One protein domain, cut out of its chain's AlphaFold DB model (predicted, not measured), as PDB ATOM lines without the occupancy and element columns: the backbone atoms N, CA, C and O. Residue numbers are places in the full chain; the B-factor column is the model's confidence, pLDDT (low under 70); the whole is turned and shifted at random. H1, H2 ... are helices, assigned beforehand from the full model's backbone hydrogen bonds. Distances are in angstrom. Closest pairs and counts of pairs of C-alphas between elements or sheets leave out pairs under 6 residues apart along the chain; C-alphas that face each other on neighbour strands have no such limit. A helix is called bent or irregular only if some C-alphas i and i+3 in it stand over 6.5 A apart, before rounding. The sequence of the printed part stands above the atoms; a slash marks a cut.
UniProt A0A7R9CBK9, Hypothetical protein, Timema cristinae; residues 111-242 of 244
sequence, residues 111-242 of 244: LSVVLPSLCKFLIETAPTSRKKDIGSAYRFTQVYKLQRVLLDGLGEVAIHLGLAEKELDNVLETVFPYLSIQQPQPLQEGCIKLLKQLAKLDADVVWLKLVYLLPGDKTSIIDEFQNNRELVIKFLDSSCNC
ATOM      1  N   LEU A 111     149.305 -20.590 103.682       96.19
ATOM      2  CA  LEU A 111     149.626 -20.232 102.300       96.19
ATOM      3  C   LEU A 111     148.684 -19.179 101.719       96.19
ATOM      4  O   LEU A 111     149.133 -18.270 101.029       96.19
ATOM      5  N   SER A 112     147.391 -19.272 102.025       94.31
ATOM      6  CA  SER A 112     146.387 -18.353 101.478       94.31
ATOM      7  C   SER A 112     146.253 -17.038 102.249       94.31
ATOM      8  O   SER A 112     145.876 -16.039 101.645       94.31
ATOM      9  N   VAL A 113     146.550 -17.010 103.556       92.62
ATOM     10  CA  VAL A 113     146.264 -15.833 104.400       92.62
ATOM     11  C   VAL A 113     147.516 -15.177 104.981       92.62
ATOM     12  O   VAL A 113     147.605 -13.952 105.025       92.62
ATOM     13  N   VAL A 114     148.489 -15.965 105.438       96.56
ATOM     14  CA  VAL A 114     149.644 -15.437 106.184       96.56
ATOM     15  C   VAL A 114     150.825 -15.157 105.264       96.56
ATOM     16  O   VAL A 114     151.403 -14.072 105.324       96.56
ATOM     17  N   LEU A 115     151.167 -16.110 104.393       97.25
ATOM     18  CA  LEU A 115     152.305 -15.997 103.486       97.25
ATOM     19  C   LEU A 115     152.246 -14.725 102.614       97.25
ATOM     20  O   LEU A 115     153.252 -14.017 102.579       97.25
ATOM     21  N   PRO A 116     151.100 -14.341 102.006       96.56
ATOM     22  CA  PRO A 116     151.023 -13.119 101.207       96.56
ATOM     23  C   PRO A 116     151.351 -11.854 102.011       96.56
ATOM     24  O   PRO A 116     152.026 -10.960 101.504       96.56
ATOM     25  N   SER A 117     150.926 -11.785 103.276       96.69
ATOM     26  CA  SER A 117     151.199 -10.645 104.159       96.69
ATOM     27  C   SER A 117     152.678 -10.549 104.537       96.69
ATOM     28  O   SER A 117     153.241  -9.453 104.550       96.69
ATOM     29  N   LEU A 118     153.327 -11.688 104.801       97.75
ATOM     30  CA  LEU A 118     154.767 -11.743 105.070       97.75
ATOM     31  C   LEU A 118     155.579 -11.337 103.839       97.75
ATOM     32  O   LEU A 118     156.508 -10.536 103.953       97.75
ATOM     33  N   CYS A 119     155.195 -11.840 102.663       97.75
ATOM     34  CA  CYS A 119     155.833 -11.476 101.406       97.75
ATOM     35  C   CYS A 119     155.681  -9.983 101.112       97.75
ATOM     36  O   CYS A 119     156.668  -9.298 100.850       97.75
ATOM     37  N   LYS A 120     154.464  -9.447 101.257       96.81
ATOM     38  CA  LYS A 120     154.198  -8.014 101.098       96.81
ATOM     39  C   LYS A 120     155.079  -7.167 102.020       96.81
ATOM     40  O   LYS A 120     155.720  -6.231 101.550       96.81
ATOM     41  N   PHE A 121     155.172  -7.527 103.303       97.69
ATOM     42  CA  PHE A 121     156.038  -6.826 104.254       97.69
ATOM     43  C   PHE A 121     157.506  -6.823 103.803       97.69
ATOM     44  O   PHE A 121     158.162  -5.780 103.838       97.69
ATOM     45  N   LEU A 122     158.040  -7.968 103.366       98.19
ATOM     46  CA  LEU A 122     159.426  -8.064 102.901       98.19
ATOM     47  C   LEU A 122     159.672  -7.230 101.638       98.19
ATOM     48  O   LEU A 122     160.696  -6.551 101.575       98.19
ATOM     49  N   ILE A 123     158.737  -7.228 100.685       96.94
ATOM     50  CA  ILE A 123     158.815  -6.416  99.461       96.94
ATOM     51  C   ILE A 123     158.840  -4.921  99.804       96.94
ATOM     52  O   ILE A 123     159.718  -4.196  99.343       96.94
ATOM     53  N   GLU A 124     157.920  -4.455 100.650       96.12
ATOM     54  CA  GLU A 124     157.804  -3.034 101.008       96.12
ATOM     55  C   GLU A 124     159.001  -2.530 101.828       96.12
ATOM     56  O   GLU A 124     159.388  -1.361 101.749       96.12
ATOM     57  N   THR A 125     159.620  -3.408 102.620       96.88
ATOM     58  CA  THR A 125     160.712  -3.025 103.524       96.88
ATOM     59  C   THR A 125     162.102  -3.185 102.912       96.88
ATOM     60  O   THR A 125     163.022  -2.491 103.354       96.88
ATOM     61  N   ALA A 126     162.269  -3.993 101.859       97.25
ATOM     62  CA  ALA A 126     163.562  -4.207 101.201       97.25
ATOM     63  C   ALA A 126     164.227  -2.913 100.679       97.25
ATOM     64  O   ALA A 126     165.433  -2.748 100.881       97.25
ATOM     65  N   PRO A 127     163.511  -1.948 100.061       96.81
ATOM     66  CA  PRO A 127     164.115  -0.673  99.664       96.81
ATOM     67  C   PRO A 127     164.558   0.159 100.870       96.81
ATOM     68  O   PRO A 127     165.557   0.872 100.810       96.81
ATOM     69  N   THR A 128     163.838   0.043 101.989       96.12
ATOM     70  CA  THR A 128     164.113   0.808 103.209       96.12
ATOM     71  C   THR A 128     165.389   0.337 103.904       96.12
ATOM     72  O   THR A 128     166.031   1.148 104.572       96.12
ATOM     73  N   SER A 129     165.767  -0.935 103.767       96.81
ATOM     74  CA  SER A 129     166.980  -1.500 104.369       96.81
ATOM     75  C   SER A 129     168.254  -1.249 103.555       96.81
ATOM     76  O   SER A 129     169.348  -1.318 104.119       96.81
ATOM     77  N   ARG A 130     168.145  -0.900 102.265       96.50
ATOM     78  CA  ARG A 130     169.311  -0.640 101.406       96.50
ATOM     79  C   ARG A 130     170.238   0.431 101.989       96.50
ATOM     80  O   ARG A 130     169.801   1.498 102.411       96.50
ATOM     81  N   LYS A 131     171.539   0.147 101.947       95.06
ATOM     82  CA  LYS A 131     172.667   0.965 102.416       95.06
ATOM     83  C   LYS A 131     172.606   1.309 103.913       95.06
ATOM     84  O   LYS A 131     173.282   2.231 104.358       95.06
ATOM     85  N   LYS A 132     171.813   0.573 104.704       94.31
ATOM     86  CA  LYS A 132     171.645   0.776 106.155       94.31
ATOM     87  C   LYS A 132     172.298  -0.338 106.970       94.31
ATOM     88  O   LYS A 132     171.639  -1.000 107.773       94.31
ATOM     89  N   ASP A 133     173.589  -0.546 106.737       90.00
ATOM     90  CA  ASP A 133     174.347  -1.609 107.394       90.00
ATOM     91  C   ASP A 133     174.906  -1.186 108.773       90.00
ATOM     92  O   ASP A 133     174.225  -0.498 109.543       90.00
ATOM     93  N   ILE A 134     176.113  -1.640 109.134       89.12
ATOM     94  CA  ILE A 134     176.771  -1.378 110.417       89.12
ATOM     95  C   ILE A 134     176.787   0.130 110.705       89.12
ATOM     96  O   ILE A 134     177.096   0.947 109.843       89.12
ATOM     97  N   GLY A 135     176.416   0.497 111.935       89.12
ATOM     98  CA  GLY A 135     176.322   1.891 112.377       89.12
ATOM     99  C   GLY A 135     174.995   2.584 112.046       89.12
ATOM    100  O   GLY A 135     174.709   3.636 112.612       89.12
ATOM    101  N   SER A 136     174.133   2.000 111.205       95.50
ATOM    102  CA  SER A 136     172.816   2.580 110.934       95.50
ATOM    103  C   SER A 136     171.847   2.384 112.103       95.50
ATOM    104  O   SER A 136     171.619   1.259 112.561       95.50
ATOM    105  N   ALA A 137     171.160   3.461 112.504       96.19
ATOM    106  CA  ALA A 137     170.067   3.412 113.481       96.19
ATOM    107  C   ALA A 137     168.946   2.431 113.076       96.19
ATOM    108  O   ALA A 137     168.234   1.892 113.925       96.19
ATOM    109  N   TYR A 138     168.823   2.141 111.776       96.56
ATOM    110  CA  TYR A 138     167.857   1.189 111.238       96.56
ATOM    111  C   TYR A 138     167.967  -0.206 111.861       96.56
ATOM    112  O   TYR A 138     166.938  -0.838 112.106       96.56
ATOM    113  N   ARG A 139     169.179  -0.661 112.211       95.31
ATOM    114  CA  ARG A 139     169.402  -1.993 112.806       95.31
ATOM    115  C   ARG A 139     168.761  -2.163 114.188       95.31
ATOM    116  O   ARG A 139     168.547  -3.287 114.642       95.31
ATOM    117  N   PHE A 140     168.404  -1.065 114.849       95.69
ATOM    118  CA  PHE A 140     167.718  -1.095 116.140       95.69
ATOM    119  C   PHE A 140     166.186  -1.092 116.009       95.69
ATOM    120  O   PHE A 140     165.492  -1.383 116.990       95.69
ATOM    121  N   THR A 141     165.653  -0.839 114.808       97.44
ATOM    122  CA  THR A 141     164.208  -0.785 114.541       97.44
ATOM    123  C   THR A 141     163.552  -2.165 114.617       97.44
ATOM    124  O   THR A 141     164.186  -3.198 114.394       97.44
ATOM    125  N   GLN A 142     162.250  -2.201 114.919       97.50
ATOM    126  CA  GLN A 142     161.488  -3.456 114.897       97.50
ATOM    127  C   GLN A 142     161.281  -3.984 113.473       97.50
ATOM    128  O   GLN A 142     161.220  -5.195 113.288       97.50
ATOM    129  N   VAL A 143     161.255  -3.097 112.472       97.62
ATOM    130  CA  VAL A 143     161.166  -3.466 111.051       97.62
ATOM    131  C   VAL A 143     162.369  -4.313 110.640       97.62
ATOM    132  O   VAL A 143     162.184  -5.431 110.171       97.62
ATOM    133  N   TYR A 144     163.591  -3.841 110.912       98.12
ATOM    134  CA  TYR A 144     164.813  -4.602 110.627       98.12
ATOM    135  C   TYR A 144     164.834  -5.960 111.343       98.12
ATOM    136  O   TYR A 144     165.162  -6.990 110.756       98.12
ATOM    137  N   LYS A 145     164.452  -5.978 112.626       98.19
ATOM    138  CA  LYS A 145     164.406  -7.215 113.422       98.19
ATOM    139  C   LYS A 145     163.397  -8.216 112.860       98.19
ATOM    140  O   LYS A 145     163.654  -9.414 112.923       98.19
ATOM    141  N   LEU A 146     162.271  -7.740 112.329       98.44
ATOM    142  CA  LEU A 146     161.283  -8.587 111.672       98.44
ATOM    143  C   LEU A 146     161.801  -9.109 110.326       98.44
ATOM    144  O   LEU A 146     161.739 -10.315 110.121       98.44
ATOM    145  N   GLN A 147     162.382  -8.262 109.466       98.50
ATOM    146  CA  GLN A 147     163.008  -8.710 108.208       98.50
ATOM    147  C   GLN A 147     163.992  -9.855 108.455       98.50
ATOM    148  O   GLN A 147     163.904 -10.895 107.810       98.50
ATOM    149  N   ARG A 148     164.886  -9.687 109.438       98.31
ATOM    150  CA  ARG A 148     165.880 -10.704 109.796       98.31
ATOM    151  C   ARG A 148     165.227 -12.027 110.193       98.31
ATOM    152  O   ARG A 148     165.566 -13.059 109.635       98.31
ATOM    153  N   VAL A 149     164.267 -11.988 111.118       98.31
ATOM    154  CA  VAL A 149     163.576 -13.200 111.592       98.31
ATOM    155  C   VAL A 149     162.809 -13.900 110.465       98.31
ATOM    156  O   VAL A 149     162.818 -15.128 110.399       98.31
ATOM    157  N   LEU A 150     162.179 -13.146 109.559       98.62
ATOM    158  CA  LEU A 150     161.485 -13.724 108.409       98.62
ATOM    159  C   LEU A 150     162.462 -14.393 107.441       98.62
ATOM    160  O   LEU A 150     162.235 -15.539 107.064       98.62
ATOM    161  N   LEU A 151     163.561 -13.724 107.081       98.62
ATOM    162  CA  LEU A 151     164.586 -14.305 106.209       98.62
ATOM    163  C   LEU A 151     165.234 -15.542 106.850       98.62
ATOM    164  O   LEU A 151     165.444 -16.537 106.173       98.62
ATOM    165  N   ASP A 152     165.466 -15.537 108.162       97.31
ATOM    166  CA  ASP A 152     166.079 -16.672 108.856       97.31
ATOM    167  C   ASP A 152     165.150 -17.892 108.995       97.31
ATOM    168  O   ASP A 152     165.650 -19.014 109.143       97.31
ATOM    169  N   GLY A 153     163.826 -17.690 108.991       97.50
ATOM    170  CA  GLY A 153     162.842 -18.726 109.334       97.50
ATOM    171  C   GLY A 153     161.879 -19.142 108.218       97.50
ATOM    172  O   GLY A 153     161.313 -20.231 108.296       97.50
ATOM    173  N   LEU A 154     161.673 -18.330 107.174       98.25
ATOM    174  CA  LEU A 154     160.689 -18.635 106.122       98.25
ATOM    175  C   LEU A 154     161.028 -19.908 105.346       98.25
ATOM    176  O   LEU A 154     160.111 -20.634 104.977       98.25
ATOM    177  N   GLY A 155     162.309 -20.227 105.149       97.88
ATOM    178  CA  GLY A 155     162.704 -21.482 104.506       97.88
ATOM    179  C   GLY A 155     162.337 -22.725 105.331       97.88
ATOM    180  O   GLY A 155     161.964 -23.748 104.768       97.88
ATOM    181  N   GLU A 156     162.352 -22.641 106.664       97.50
ATOM    182  CA  GLU A 156     161.908 -23.738 107.542       97.50
ATOM    183  C   GLU A 156     160.392 -23.921 107.472       97.50
ATOM    184  O   GLU A 156     159.908 -25.045 107.337       97.50
ATOM    185  N   VAL A 157     159.640 -22.814 107.493       98.25
ATOM    186  CA  VAL A 157     158.186 -22.837 107.271       98.25
ATOM    187  C   VAL A 157     157.874 -23.424 105.897       98.25
ATOM    188  O   VAL A 157     156.981 -24.261 105.784       98.25
ATOM    189  N   ALA A 158     158.636 -23.036 104.872       97.94
ATOM    190  CA  ALA A 158     158.464 -23.528 103.515       97.94
ATOM    191  C   ALA A 158     158.609 -25.054 103.438       97.94
ATOM    192  O   ALA A 158     157.767 -25.738 102.858       97.94
ATOM    193  N   ILE A 159     159.653 -25.588 104.078       97.62
ATOM    194  CA  ILE A 159     159.919 -27.028 104.144       97.62
ATOM    195  C   ILE A 159     158.815 -27.754 104.914       97.62
ATOM    196  O   ILE A 159     158.270 -28.742 104.431       97.62
ATOM    197  N   HIS A 160     158.457 -27.269 106.105       97.88
ATOM    198  CA  HIS A 160     157.465 -27.931 106.951       97.88
ATOM    199  C   HIS A 160     156.055 -27.945 106.356       97.88
ATOM    200  O   HIS A 160     155.285 -28.856 106.654       97.88
ATOM    201  N   LEU A 161     155.723 -26.949 105.532       97.44
ATOM    202  CA  LEU A 161     154.422 -26.839 104.877       97.44
ATOM    203  C   LEU A 161     154.425 -27.334 103.426       97.44
ATOM    204  O   LEU A 161     153.381 -27.265 102.784       97.44
ATOM    205  N   GLY A 162     155.555 -27.814 102.899       96.31
ATOM    206  CA  GLY A 162     155.647 -28.312 101.525       96.31
ATOM    207  C   GLY A 162     155.184 -27.274 100.502       96.31
ATOM    208  O   GLY A 162     154.181 -27.477  99.808       96.31
ATOM    209  N   LEU A 163     155.859 -26.123 100.467       95.94
ATOM    210  CA  LEU A 163     155.640 -25.126  99.416       95.94
ATOM    211  C   LEU A 163     156.040 -25.716  98.064       95.94
ATOM    212  O   LEU A 163     157.046 -26.412  97.964       95.94
ATOM    213  N   ALA A 164     155.249 -25.418  97.042       92.19
ATOM    214  CA  ALA A 164     155.459 -25.890  95.683       92.19
ATOM    215  C   ALA A 164     155.040 -24.797  94.695       92.19
ATOM    216  O   ALA A 164     154.416 -23.813  95.096       92.19
ATOM    217  N   GLU A 165     155.392 -24.973  93.423       90.06
ATOM    218  CA  GLU A 165     154.859 -24.201  92.295       90.06
ATOM    219  C   GLU A 165     154.790 -22.680  92.565       90.06
ATOM    220  O   GLU A 165     155.807 -22.018  92.785       90.06
ATOM    221  N   LYS A 166     153.573 -22.121  92.566       92.38
ATOM    222  CA  LYS A 166     153.306 -20.690  92.688       92.38
ATOM    223  C   LYS A 166     153.716 -20.134  94.048       92.38
ATOM    224  O   LYS A 166     154.199 -19.008  94.120       92.38
ATOM    225  N   GLU A 167     153.503 -20.868  95.141       94.81
ATOM    226  CA  GLU A 167     153.899 -20.390  96.464       94.81
ATOM    227  C   GLU A 167     155.417 -20.286  96.588       94.81
ATOM    228  O   GLU A 167     155.913 -19.315  97.161       94.81
ATOM    229  N   LEU A 168     156.143 -21.254  96.025       95.12
ATOM    230  CA  LEU A 168     157.599 -21.226  95.992       95.12
ATOM    231  C   LEU A 168     158.109 -20.041  95.163       95.12
ATOM    232  O   LEU A 168     158.930 -19.265  95.654       95.12
ATOM    233  N   ASP A 169     157.573 -19.859  93.955       93.31
ATOM    234  CA  ASP A 169     157.958 -18.763  93.062       93.31
ATOM    235  C   ASP A 169     157.723 -17.385  93.704       93.31
ATOM    236  O   ASP A 169     158.628 -16.551  93.739       93.31
ATOM    237  N   ASN A 170     156.565 -17.186  94.346       94.19
ATOM    238  CA  ASN A 170     156.245 -15.945  95.060       94.19
ATOM    239  C   ASN A 170     157.258 -15.623  96.171       94.19
ATOM    240  O   ASN A 170     157.632 -14.462  96.363       94.19
ATOM    241  N   VAL A 171     157.684 -16.630  96.943       97.25
ATOM    242  CA  VAL A 171     158.686 -16.427  98.001       97.25
ATOM    243  C   VAL A 171     160.036 -16.079  97.384       97.25
ATOM    244  O   VAL A 171     160.702 -15.173  97.882       97.25
ATOM    245  N   LEU A 172     160.425 -16.735  96.290       95.44
ATOM    246  CA  LEU A 172     161.677 -16.432  95.601       95.44
ATOM    247  C   LEU A 172     161.712 -14.990  95.083       95.44
ATOM    248  O   LEU A 172     162.680 -14.279  95.348       95.44
ATOM    249  N   GLU A 173     160.648 -14.526  94.426       93.19
ATOM    250  CA  GLU A 173     160.535 -13.133  93.962       93.19
ATOM    251  C   GLU A 173     160.620 -12.127  95.109       93.19
ATOM    252  O   GLU A 173     161.306 -11.109  95.019       93.19
ATOM    253  N   THR A 174     159.956 -12.448  96.218       95.94
ATOM    254  CA  THR A 174     159.908 -11.613  97.421       95.94
ATOM    255  C   THR A 174     161.292 -11.385  98.020       95.94
ATOM    256  O   THR A 174     161.618 -10.276  98.449       95.94
ATOM    257  N   VAL A 175     162.094 -12.446  98.118       96.44
ATOM    258  CA  VAL A 175     163.358 -12.415  98.868       96.44
ATOM    259  C   VAL A 175     164.550 -12.049  97.995       96.44
ATOM    260  O   VAL A 175     165.566 -11.618  98.533       96.44
ATOM    261  N   PHE A 176     164.436 -12.154  96.670       92.88
ATOM    262  CA  PHE A 176     165.527 -11.866  95.739       92.88
ATOM    263  C   PHE A 176     166.205 -10.494  95.952       92.88
ATOM    264  O   PHE A 176     167.437 -10.445  95.975       92.88
ATOM    265  N   PRO A 177     165.480  -9.382  96.221       94.06
ATOM    266  CA  PRO A 177     166.104  -8.085  96.503       94.06
ATOM    267  C   PRO A 177     167.040  -8.075  97.721       94.06
ATOM    268  O   PRO A 177     167.840  -7.146  97.864       94.06
ATOM    269  N   TYR A 178     166.948  -9.072  98.608       96.69
ATOM    270  CA  TYR A 178     167.815  -9.213  99.778       96.69
ATOM    271  C   TYR A 178     169.190  -9.816  99.459       96.69
ATOM    272  O   TYR A 178     170.094  -9.681 100.279       96.69
ATOM    273  N   LEU A 179     169.394 -10.399  98.267       94.44
ATOM    274  CA  LEU A 179     170.714 -10.856  97.802       94.44
ATOM    275  C   LEU A 179     171.654  -9.716  97.399       94.44
ATOM    276  O   LEU A 179     172.843  -9.945  97.195       94.44
ATOM    277  N   SER A 180     171.136  -8.503  97.262       93.31
ATOM    278  CA  SER A 180     171.922  -7.328  96.907       93.31
ATOM    279  C   SER A 180     173.023  -7.051  97.933       93.31
ATOM    280  O   SER A 180     172.742  -6.961  99.129       93.31
ATOM    281  N   ILE A 181     174.244  -6.773  97.471       93.25
ATOM    282  CA  ILE A 181     175.341  -6.287  98.326       93.25
ATOM    283  C   ILE A 181     175.025  -4.944  99.002       93.25
ATOM    284  O   ILE A 181     175.699  -4.552  99.949       93.25
ATOM    285  N   GLN A 182     174.010  -4.216  98.523       93.81
ATOM    286  CA  GLN A 182     173.556  -2.975  99.147       93.81
ATOM    287  C   GLN A 182     172.643  -3.232 100.344       93.81
ATOM    288  O   GLN A 182     172.302  -2.286 101.047       93.81
ATOM    289  N   GLN A 183     172.194  -4.459 100.585       96.69
ATOM    290  CA  GLN A 183     171.432  -4.777 101.788       96.69
ATOM    291  C   GLN A 183     172.370  -4.915 102.990       96.69
ATOM    292  O   GLN A 183     173.560  -5.141 102.811       96.69
ATOM    293  N   PRO A 184     171.890  -4.796 104.234       97.25
ATOM    294  CA  PRO A 184     172.710  -5.097 105.401       97.25
ATOM    295  C   PRO A 184     173.187  -6.551 105.354       97.25
ATOM    296  O   PRO A 184     172.367  -7.442 105.110       97.25
ATOM    297  N   GLN A 185     174.467  -6.801 105.642       96.50
ATOM    298  CA  GLN A 185     175.065  -8.138 105.536       96.50
ATOM    299  C   GLN A 185     174.232  -9.252 106.218       96.50
ATOM    300  O   GLN A 185     173.986 -10.274 105.581       96.50
ATOM    301  N   PRO A 186     173.672  -9.073 107.435       97.31
ATOM    302  CA  PRO A 186     172.868 -10.128 108.063       97.31
ATOM    303  C   PRO A 186     171.562 -10.460 107.330       97.31
ATOM    304  O   PRO A 186     171.045 -11.562 107.479       97.31
ATOM    305  N   LEU A 187     170.992  -9.516 106.569       98.31
ATOM    306  CA  LEU A 187     169.809  -9.798 105.751       98.31
ATOM    307  C   LEU A 187     170.199 -10.572 104.485       98.31
ATOM    308  O   LEU A 187     169.463 -11.466 104.078       98.31
ATOM    309  N   GLN A 188     171.370 -10.281 103.908       97.81
ATOM    310  CA  GLN A 188     171.922 -11.061 102.796       97.81
ATOM    311  C   GLN A 188     172.167 -12.515 103.223       97.81
ATOM    312  O   GLN A 188     171.719 -13.443 102.555       97.81
ATOM    313  N   GLU A 189     172.811 -12.721 104.375       97.62
ATOM    314  CA  GLU A 189     173.084 -14.050 104.940       97.62
ATOM    315  C   GLU A 189     171.793 -14.841 105.199       97.62
ATOM    316  O   GLU A 189     171.692 -16.005 104.798       97.62
ATOM    317  N   GLY A 190     170.784 -14.198 105.801       98.31
ATOM    318  CA  GLY A 190     169.464 -14.797 106.001       98.31
ATOM    319  C   GLY A 190     168.790 -15.171 104.677       98.31
ATOM    320  O   GLY A 190     168.264 -16.273 104.538       98.31
ATOM    321  N   CYS A 191     168.874 -14.305 103.663       98.19
ATOM    322  CA  CYS A 191     168.350 -14.583 102.324       98.19
ATOM    323  C   CYS A 191     169.047 -15.786 101.667       98.19
ATOM    324  O   CYS A 191     168.377 -16.690 101.172       98.19
ATOM    325  N   ILE A 192     170.380 -15.859 101.722       97.69
ATOM    326  CA  ILE A 192     171.147 -17.001 101.203       97.69
ATOM    327  C   ILE A 192     170.738 -18.290 101.922       97.69
ATOM    328  O   ILE A 192     170.508 -19.308 101.268       97.69
ATOM    329  N   LYS A 193     170.621 -18.264 103.259       97.94
ATOM    330  CA  LYS A 193     170.154 -19.417 104.046       97.94
ATOM    331  C   LYS A 193     168.773 -19.874 103.571       97.94
ATOM    332  O   LYS A 193     168.582 -21.065 103.329       97.94
ATOM    333  N   LEU A 194     167.840 -18.939 103.416       98.25
ATOM    334  CA  LEU A 194     166.482 -19.205 102.954       98.25
ATOM    335  C   LEU A 194     166.475 -19.834 101.562       98.25
ATOM    336  O   LEU A 194     165.850 -20.874 101.380       98.25
ATOM    337  N   LEU A 195     167.204 -19.278 100.594       97.31
ATOM    338  CA  LEU A 195     167.261 -19.827  99.235       97.31
ATOM    339  C   LEU A 195     167.838 -21.245  99.209       97.31
ATOM    340  O   LEU A 195     167.308 -22.110  98.518       97.31
ATOM    341  N   LYS A 196     168.862 -21.523 100.023       96.62
ATOM    342  CA  LYS A 196     169.401 -22.884 100.193       96.62
ATOM    343  C   LYS A 196     168.387 -23.849 100.807       96.62
ATOM    344  O   LYS A 196     168.449 -25.044 100.541       96.62
ATOM    345  N   GLN A 197     167.475 -23.368 101.651       97.06
ATOM    346  CA  GLN A 197     166.379 -24.179 102.186       97.06
ATOM    347  C   GLN A 197     165.292 -24.421 101.136       97.06
ATOM    348  O   GLN A 197     164.831 -25.550 101.012       97.06
ATOM    349  N   LEU A 198     164.933 -23.405 100.349       96.75
ATOM    350  CA  LEU A 198     163.984 -23.541  99.239       96.75
ATOM    351  C   LEU A 198     164.491 -24.491  98.153       96.75
ATOM    352  O   LEU A 198     163.719 -25.277  97.622       96.75
ATOM    353  N   ALA A 199     165.800 -24.510  97.907       95.81
ATOM    354  CA  ALA A 199     166.428 -25.457  96.992       95.81
ATOM    355  C   ALA A 199     166.258 -26.927  97.410       95.81
ATOM    356  O   ALA A 199     166.382 -27.820  96.580       95.81
ATOM    357  N   LYS A 200     165.969 -27.201  98.691       94.44
ATOM    358  CA  LYS A 200     165.647 -28.559  99.157       94.44
ATOM    359  C   LYS A 200     164.234 -28.998  98.769       94.44
ATOM    360  O   LYS A 200     163.942 -30.184  98.870       94.44
ATOM    361  N   LEU A 201     163.360 -28.054  98.418       94.88
ATOM    362  CA  LEU A 201     162.021 -28.330  97.900       94.88
ATOM    363  C   LEU A 201     162.073 -28.527  96.388       94.88
ATOM    364  O   LEU A 201     161.560 -29.521  95.890       94.88
ATOM    365  N   ASP A 202     162.716 -27.592  95.689       94.94
ATOM    366  CA  ASP A 202     162.894 -27.636  94.242       94.94
ATOM    367  C   ASP A 202     164.155 -26.846  93.862       94.94
ATOM    368  O   ASP A 202     164.188 -25.613  93.925       94.94
ATOM    369  N   ALA A 203     165.232 -27.561  93.540       93.69
ATOM    370  CA  ALA A 203     166.514 -26.955  93.190       93.69
ATOM    371  C   ALA A 203     166.467 -26.258  91.822       93.69
ATOM    372  O   ALA A 203     167.081 -25.199  91.661       93.69
ATOM    373  N   ASP A 204     165.715 -26.815  90.873       91.56
ATOM    374  CA  ASP A 204     165.652 -26.345  89.491       91.56
ATOM    375  C   ASP A 204     164.946 -24.995  89.416       91.56
ATOM    376  O   ASP A 204     165.442 -24.068  88.773       91.56
ATOM    377  N   VAL A 205     163.835 -24.832  90.142       91.38
ATOM    378  CA  VAL A 205     163.118 -23.551  90.214       91.38
ATOM    379  C   VAL A 205     163.998 -22.468  90.836       91.38
ATOM    380  O   VAL A 205     164.054 -21.349  90.321       91.38
ATOM    381  N   VAL A 206     164.737 -22.782  91.907       93.38
ATOM    382  CA  VAL A 206     165.666 -21.822  92.530       93.38
ATOM    383  C   VAL A 206     166.791 -21.446  91.567       93.38
ATOM    384  O   VAL A 206     167.090 -20.259  91.415       93.38
ATOM    385  N   TRP A 207     167.392 -22.431  90.896       91.12
ATOM    386  CA  TRP A 207     168.443 -22.205  89.907       91.12
ATOM    387  C   TRP A 207     167.949 -21.315  88.764       91.12
ATOM    388  O   TRP A 207     168.554 -20.282  88.470       91.12
ATOM    389  N   LEU A 208     166.797 -21.663  88.185       88.88
ATOM    390  CA  LEU A 208     166.160 -20.917  87.106       88.88
ATOM    391  C   LEU A 208     165.917 -19.470  87.534       88.88
ATOM    392  O   LEU A 208     166.279 -18.538  86.818       88.88
ATOM    393  N   LYS A 209     165.384 -19.257  88.740       87.44
ATOM    394  CA  LYS A 209     165.124 -17.912  89.253       87.44
ATOM    395  C   LYS A 209     166.410 -17.097  89.400       87.44
ATOM    396  O   LYS A 209     166.445 -15.942  88.989       87.44
ATOM    397  N   LEU A 210     167.487 -17.696  89.913       87.56
ATOM    398  CA  LEU A 210     168.791 -17.034  90.041       87.56
ATOM    399  C   LEU A 210     169.432 -16.692  88.691       87.56
ATOM    400  O   LEU A 210     170.222 -15.752  88.620       87.56
ATOM    401  N   VAL A 211     169.145 -17.457  87.638       83.75
ATOM    402  CA  VAL A 211     169.673 -17.214  86.289       83.75
ATOM    403  C   VAL A 211     168.847 -16.170  85.539       83.75
ATOM    404  O   VAL A 211     169.433 -15.289  84.917       83.75
ATOM    405  N   TYR A 212     167.516 -16.231  85.630       76.25
ATOM    406  CA  TYR A 212     166.607 -15.439  84.794       76.25
ATOM    407  C   TYR A 212     166.072 -14.153  85.440       76.25
ATOM    408  O   TYR A 212     165.743 -13.221  84.710       76.25
ATOM    409  N   LEU A 213     165.970 -14.054  86.775       64.81
ATOM    410  CA  LEU A 213     165.509 -12.811  87.421       64.81
ATOM    411  C   LEU A 213     166.575 -11.720  87.517       64.81
ATOM    412  O   LEU A 213     166.255 -10.590  87.895       64.81
ATOM    413  N   LEU A 214     167.825 -12.012  87.162       58.38
ATOM    414  CA  LEU A 214     168.749 -10.929  86.870       58.38
ATOM    415  C   LEU A 214     168.360 -10.352  85.510       58.38
ATOM    416  O   LEU A 214     168.426 -11.080  84.519       58.38
ATOM    417  N   PRO A 215     167.927  -9.079  85.440       52.78
ATOM    418  CA  PRO A 215     167.542  -8.489  84.175       52.78
ATOM    419  C   PRO A 215     168.723  -8.602  83.219       52.78
ATOM    420  O   PRO A 215     169.835  -8.162  83.529       52.78
ATOM    421  N   GLY A 216     168.456  -9.204  82.062       46.53
ATOM    422  CA  GLY A 216     169.346  -9.103  80.925       46.53
ATOM    423  C   GLY A 216     169.727  -7.637  80.715       46.53
ATOM    424  O   GLY A 216     168.874  -6.750  80.692       46.53
ATOM    425  N   ASP A 217     171.029  -7.417  80.570       45.75
ATOM    426  CA  ASP A 217     171.604  -6.256  79.893       45.75
ATOM    427  C   ASP A 217     171.728  -4.915  80.646       45.75
ATOM    428  O   ASP A 217     171.707  -3.838  80.049       45.75
ATOM    429  N   LYS A 218     171.982  -4.944  81.962       51.31
ATOM    430  CA  LYS A 218     172.702  -3.835  82.627       51.31
ATOM    431  C   LYS A 218     173.837  -4.378  83.486       51.31
ATOM    432  O   LYS A 218     173.600  -4.879  84.583       51.31
ATOM    433  N   THR A 219     175.068  -4.220  83.004       54.94
ATOM    434  CA  THR A 219     176.321  -4.606  83.679       54.94
ATOM    435  C   THR A 219     176.358  -4.194  85.157       54.94
ATOM    436  O   THR A 219     176.772  -4.985  85.993       54.94
ATOM    437  N   SER A 220     175.807  -3.030  85.521       57.19
ATOM    438  CA  SER A 220     175.801  -2.541  86.911       57.19
ATOM    439  C   SER A 220     174.834  -3.249  87.873       57.19
ATOM    440  O   SER A 220     175.060  -3.215  89.081       57.19
ATOM    441  N   ILE A 221     173.747  -3.861  87.383       59.22
ATOM    442  CA  ILE A 221     172.794  -4.598  88.237       59.22
ATOM    443  C   ILE A 221     173.324  -6.006  88.508       59.22
ATOM    444  O   ILE A 221     173.143  -6.519  89.605       59.22
ATOM    445  N   ILE A 222     174.012  -6.613  87.538       60.88
ATOM    446  CA  ILE A 222     174.588  -7.957  87.673       60.88
ATOM    447  C   ILE A 222     175.624  -7.979  88.808       60.88
ATOM    448  O   ILE A 222     175.532  -8.840  89.686       60.88
ATOM    449  N   ASP A 223     176.504  -6.976  88.865       68.88
ATOM    450  CA  ASP A 223     177.536  -6.852  89.904       68.88
ATOM    451  C   ASP A 223     176.943  -6.758  91.325       68.88
ATOM    452  O   ASP A 223     177.526  -7.255  92.288       68.88
ATOM    453  N   GLU A 224     175.754  -6.156  91.475       83.56
ATOM    454  CA  GLU A 224     175.115  -5.949  92.783       83.56
ATOM    455  C   GLU A 224     174.714  -7.270  93.462       83.56
ATOM    456  O   GLU A 224     174.673  -7.350  94.689       83.56
ATOM    457  N   PHE A 225     174.411  -8.308  92.686       85.81
ATOM    458  CA  PHE A 225     173.938  -9.597  93.201       85.81
ATOM    459  C   PHE A 225     174.961 -10.722  93.019       85.81
ATOM    460  O   PHE A 225     174.799 -11.784  93.627       85.81
ATOM    461  N   GLN A 226     175.992 -10.507  92.196       81.50
ATOM    462  CA  GLN A 226     176.876 -11.553  91.684       81.50
ATOM    463  C   GLN A 226     177.453 -12.449  92.786       81.50
ATOM    464  O   GLN A 226     177.248 -13.660  92.749       81.50
ATOM    465  N   ASN A 227     178.093 -11.867  93.804       86.69
ATOM    466  CA  ASN A 227     178.758 -12.638  94.860       86.69
ATOM    467  C   ASN A 227     177.788 -13.568  95.606       86.69
ATOM    468  O   ASN A 227     178.034 -14.765  95.746       86.69
ATOM    469  N   ASN A 228     176.653 -13.033  96.057       90.88
ATOM    470  CA  ASN A 228     175.679 -13.804  96.830       90.88
ATOM    471  C   ASN A 228     174.939 -14.826  95.967       90.88
ATOM    472  O   ASN A 228     174.650 -15.929  96.429       90.88
ATOM    473  N   ARG A 229     174.680 -14.494  94.701       89.19
ATOM    474  CA  ARG A 229     174.133 -15.428  93.716       89.19
ATOM    475  C   ARG A 229     175.068 -16.614  93.502       89.19
ATOM    476  O   ARG A 229     174.621 -17.754  93.593       89.19
ATOM    477  N   GLU A 230     176.351 -16.364  93.253       88.19
ATOM    478  CA  GLU A 230     177.344 -17.422  93.043       88.19
ATOM    479  C   GLU A 230     177.457 -18.353  94.256       88.19
ATOM    480  O   GLU A 230     177.614 -19.561  94.090       88.19
ATOM    481  N   LEU A 231     177.320 -17.827  95.478       89.69
ATOM    482  CA  LEU A 231     177.291 -18.647  96.693       89.69
ATOM    483  C   LEU A 231     176.107 -19.622  96.735       89.69
ATOM    484  O   LEU A 231     176.248 -20.724  97.273       89.69
ATOM    485  N   VAL A 232     174.944 -19.228  96.211       90.12
ATOM    486  CA  VAL A 232     173.778 -20.118  96.136       90.12
ATOM    487  C   VAL A 232     173.932 -21.104  94.978       90.12
ATOM    488  O   VAL A 232     173.707 -22.290  95.185       90.12
ATOM    489  N   ILE A 233     174.402 -20.667  93.806       88.75
ATOM    490  CA  ILE A 233     174.627 -21.556  92.649       88.75
ATOM    491  C   ILE A 233     175.641 -22.657  92.986       88.75
ATOM    492  O   ILE A 233     175.335 -23.832  92.823       88.75
ATOM    493  N   LYS A 234     176.788 -22.315  93.587       89.75
ATOM    494  CA  LYS A 234     177.786 -23.311  94.028       89.75
ATOM    495  C   LYS A 234     177.207 -24.331  95.017       89.75
ATOM    496  O   LYS A 234     177.620 -25.490  95.047       89.75
ATOM    497  N   PHE A 235     176.254 -23.910  95.851       90.88
ATOM    498  CA  PHE A 235     175.542 -24.821  96.748       90.88
ATOM    499  C   PHE A 235     174.618 -25.784  95.985       90.88
ATOM    500  O   PHE A 235     174.549 -26.960  96.339       90.88
ATOM    501  N   LEU A 236     173.939 -25.315  94.937       89.88
ATOM    502  CA  LEU A 236     173.104 -26.160  94.079       89.88
ATOM    503  C   LEU A 236     173.960 -27.200  93.343       89.88
ATOM    504  O   LEU A 236     173.687 -28.392  93.447       89.88
ATOM    505  N   ASP A 237     175.062 -26.769  92.725       87.50
ATOM    506  CA  ASP A 237     175.955 -27.653  91.962       87.50
ATOM    507  C   ASP A 237     176.575 -28.757  92.837       87.50
ATOM    508  O   ASP A 237     176.664 -29.921  92.443       87.50
ATOM    509  N   SER A 238     176.974 -28.414  94.066       85.75
ATOM    510  CA  SER A 238     177.514 -29.393  95.025       85.75
ATOM    511  C   SER A 238     176.463 -30.368  95.555       85.75
ATOM    512  O   SER A 238     176.803 -31.503  95.883       85.75
ATOM    513  N   SER A 239     175.194 -29.962  95.614       77.31
ATOM    514  CA  SER A 239     174.101 -30.838  96.046       77.31
ATOM    515  C   SER A 239     173.738 -31.873  94.974       77.31
ATOM    516  O   SER A 239     173.417 -33.006  95.319       77.31
ATOM    517  N   CYS A 240     173.866 -31.522  93.689       63.03
ATOM    518  CA  CYS A 240     173.666 -32.446  92.566       63.03
ATOM    519  C   CYS A 240     174.761 -33.524  92.482       63.03
ATOM    520  O   CYS A 240     174.458 -34.689  92.240       63.03
ATOM    521  N   ASN A 241     176.024 -33.171  92.752       57.62
ATOM    522  CA  ASN A 241     177.157 -34.107  92.666       57.62
ATOM    523  C   ASN A 241     177.200 -35.172  93.780       57.62
ATOM    524  O   ASN A 241     177.958 -36.131  93.671       57.62
ATOM    525  N   CYS A 242     176.413 -35.024  94.848       51.28
ATOM    526  CA  CYS A 242     176.327 -35.999  95.943       51.28
ATOM    527  C   CYS A 242     175.194 -37.027  95.766       51.28
ATOM    528  O   CYS A 242     175.060 -37.922  96.599       51.28
TER     529      CYS A 242
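Overview. This is residues 111 to 242 of the 244 residues of the protein "Hypothetical protein" of Timema cristinae (UniProt A0A7R9CBK9). The longest helix, H7, is kinked and folds back beside H6 as a hairpin; this hairpin packs on the H4 and H5 side of a four-helix up-and-down bundle. The bundle is made of H1, H3, H4 and H5, and the short H2 sits at one end of it, beyond H1 and H3. The printed part has 132 residues with seven named helices, H1 to H7 in chain order, no named strand, and the class all helix. It is compact, with a radius of gyration of the C-alphas of 14.3 A, and spans 43 by 38 by 26 A.

Along the chain. H7, residues 219 to 240, is 29.3 A from first to last C-alpha and ends at C-alpha 240, (173.666, -32.446, 92.566). It has a kink of 59 degrees near residue 227 and is irregular, with C-alphas 224 and 227 7.9 A apart. H6 is residues 203 to 212, 14.3 A. H5, residues 185 to 198, is 20.0 A long. H4, residues 165 to 179, is 21.4 A long and irregular, with C-alphas 174 and 177 7.2 A apart. H3, residues 142 to 160, is 26.0 A long; it has a kink of 39 degrees near residue 152 and is irregular, with C-alphas 152 and 155 7.3 A apart. H2 is residues 137 to 140. H1, residues 111 to 129, is 25.6 A long and begins at C-alpha 111, (149.626, -20.232, 102.300); it is only just irregular, with C-alphas 124 and 127 6.9 A apart.

Arrangement. H7 and H6 form a hairpin; their closest C-alphas, Arg 229 and Leu 210, are 6.7 A apart, at a shallow tilt of 18 degrees. With residues 228 to 236 alone, H7 touches H5 at a steep tilt of 43 degrees, closest at C-alphas 232 and 192, 6.5 A. H4, the hub, touches H1, H5, H6 and H7. It forms a hairpin with H5, closest at C-alphas 179 and 188, 5.1 A. H4 touches H1 at a shallow tilt of 16 degrees, the same way, closest at C-alphas 174 and 123, 5.7 A. H4 and H6 only just touch, with 3 pairs of C-alphas within 8 A, closest at Leu 172 and Lys 209, 7.4 A. H5 touches H3 at a shallow tilt of 15 degrees, the same way, closest at C-alphas 194 and 155, 4.7 A. H3 touches H1 with residues 143 to 150 alone, closest at C-alphas 147 and 122, 6.4 A. H2 is close to H3 but not clearly touching, with C-alphas 138 and 144 6.6 A apart. H1 and H7 are apart. In H5 and H6 every O i to N i+4 pair is within hydrogen-bond range; the counts are 10 of 15 in H1, 13 of 15 in H3, 8 of 11 in H4 and 13 of 18 in H7, and H2 is too short for such a pair.

Size, cuts and confidence. The C-alphas farthest apart, of Ala 137 and Cys 242, are 43.6 A apart. The printed part has no cut, and no link is long. Residues 215 to 220 stand free. The mean pLDDT of the printed part is 90.3, and residues 213 to 223 and 240 to 242 are under 70.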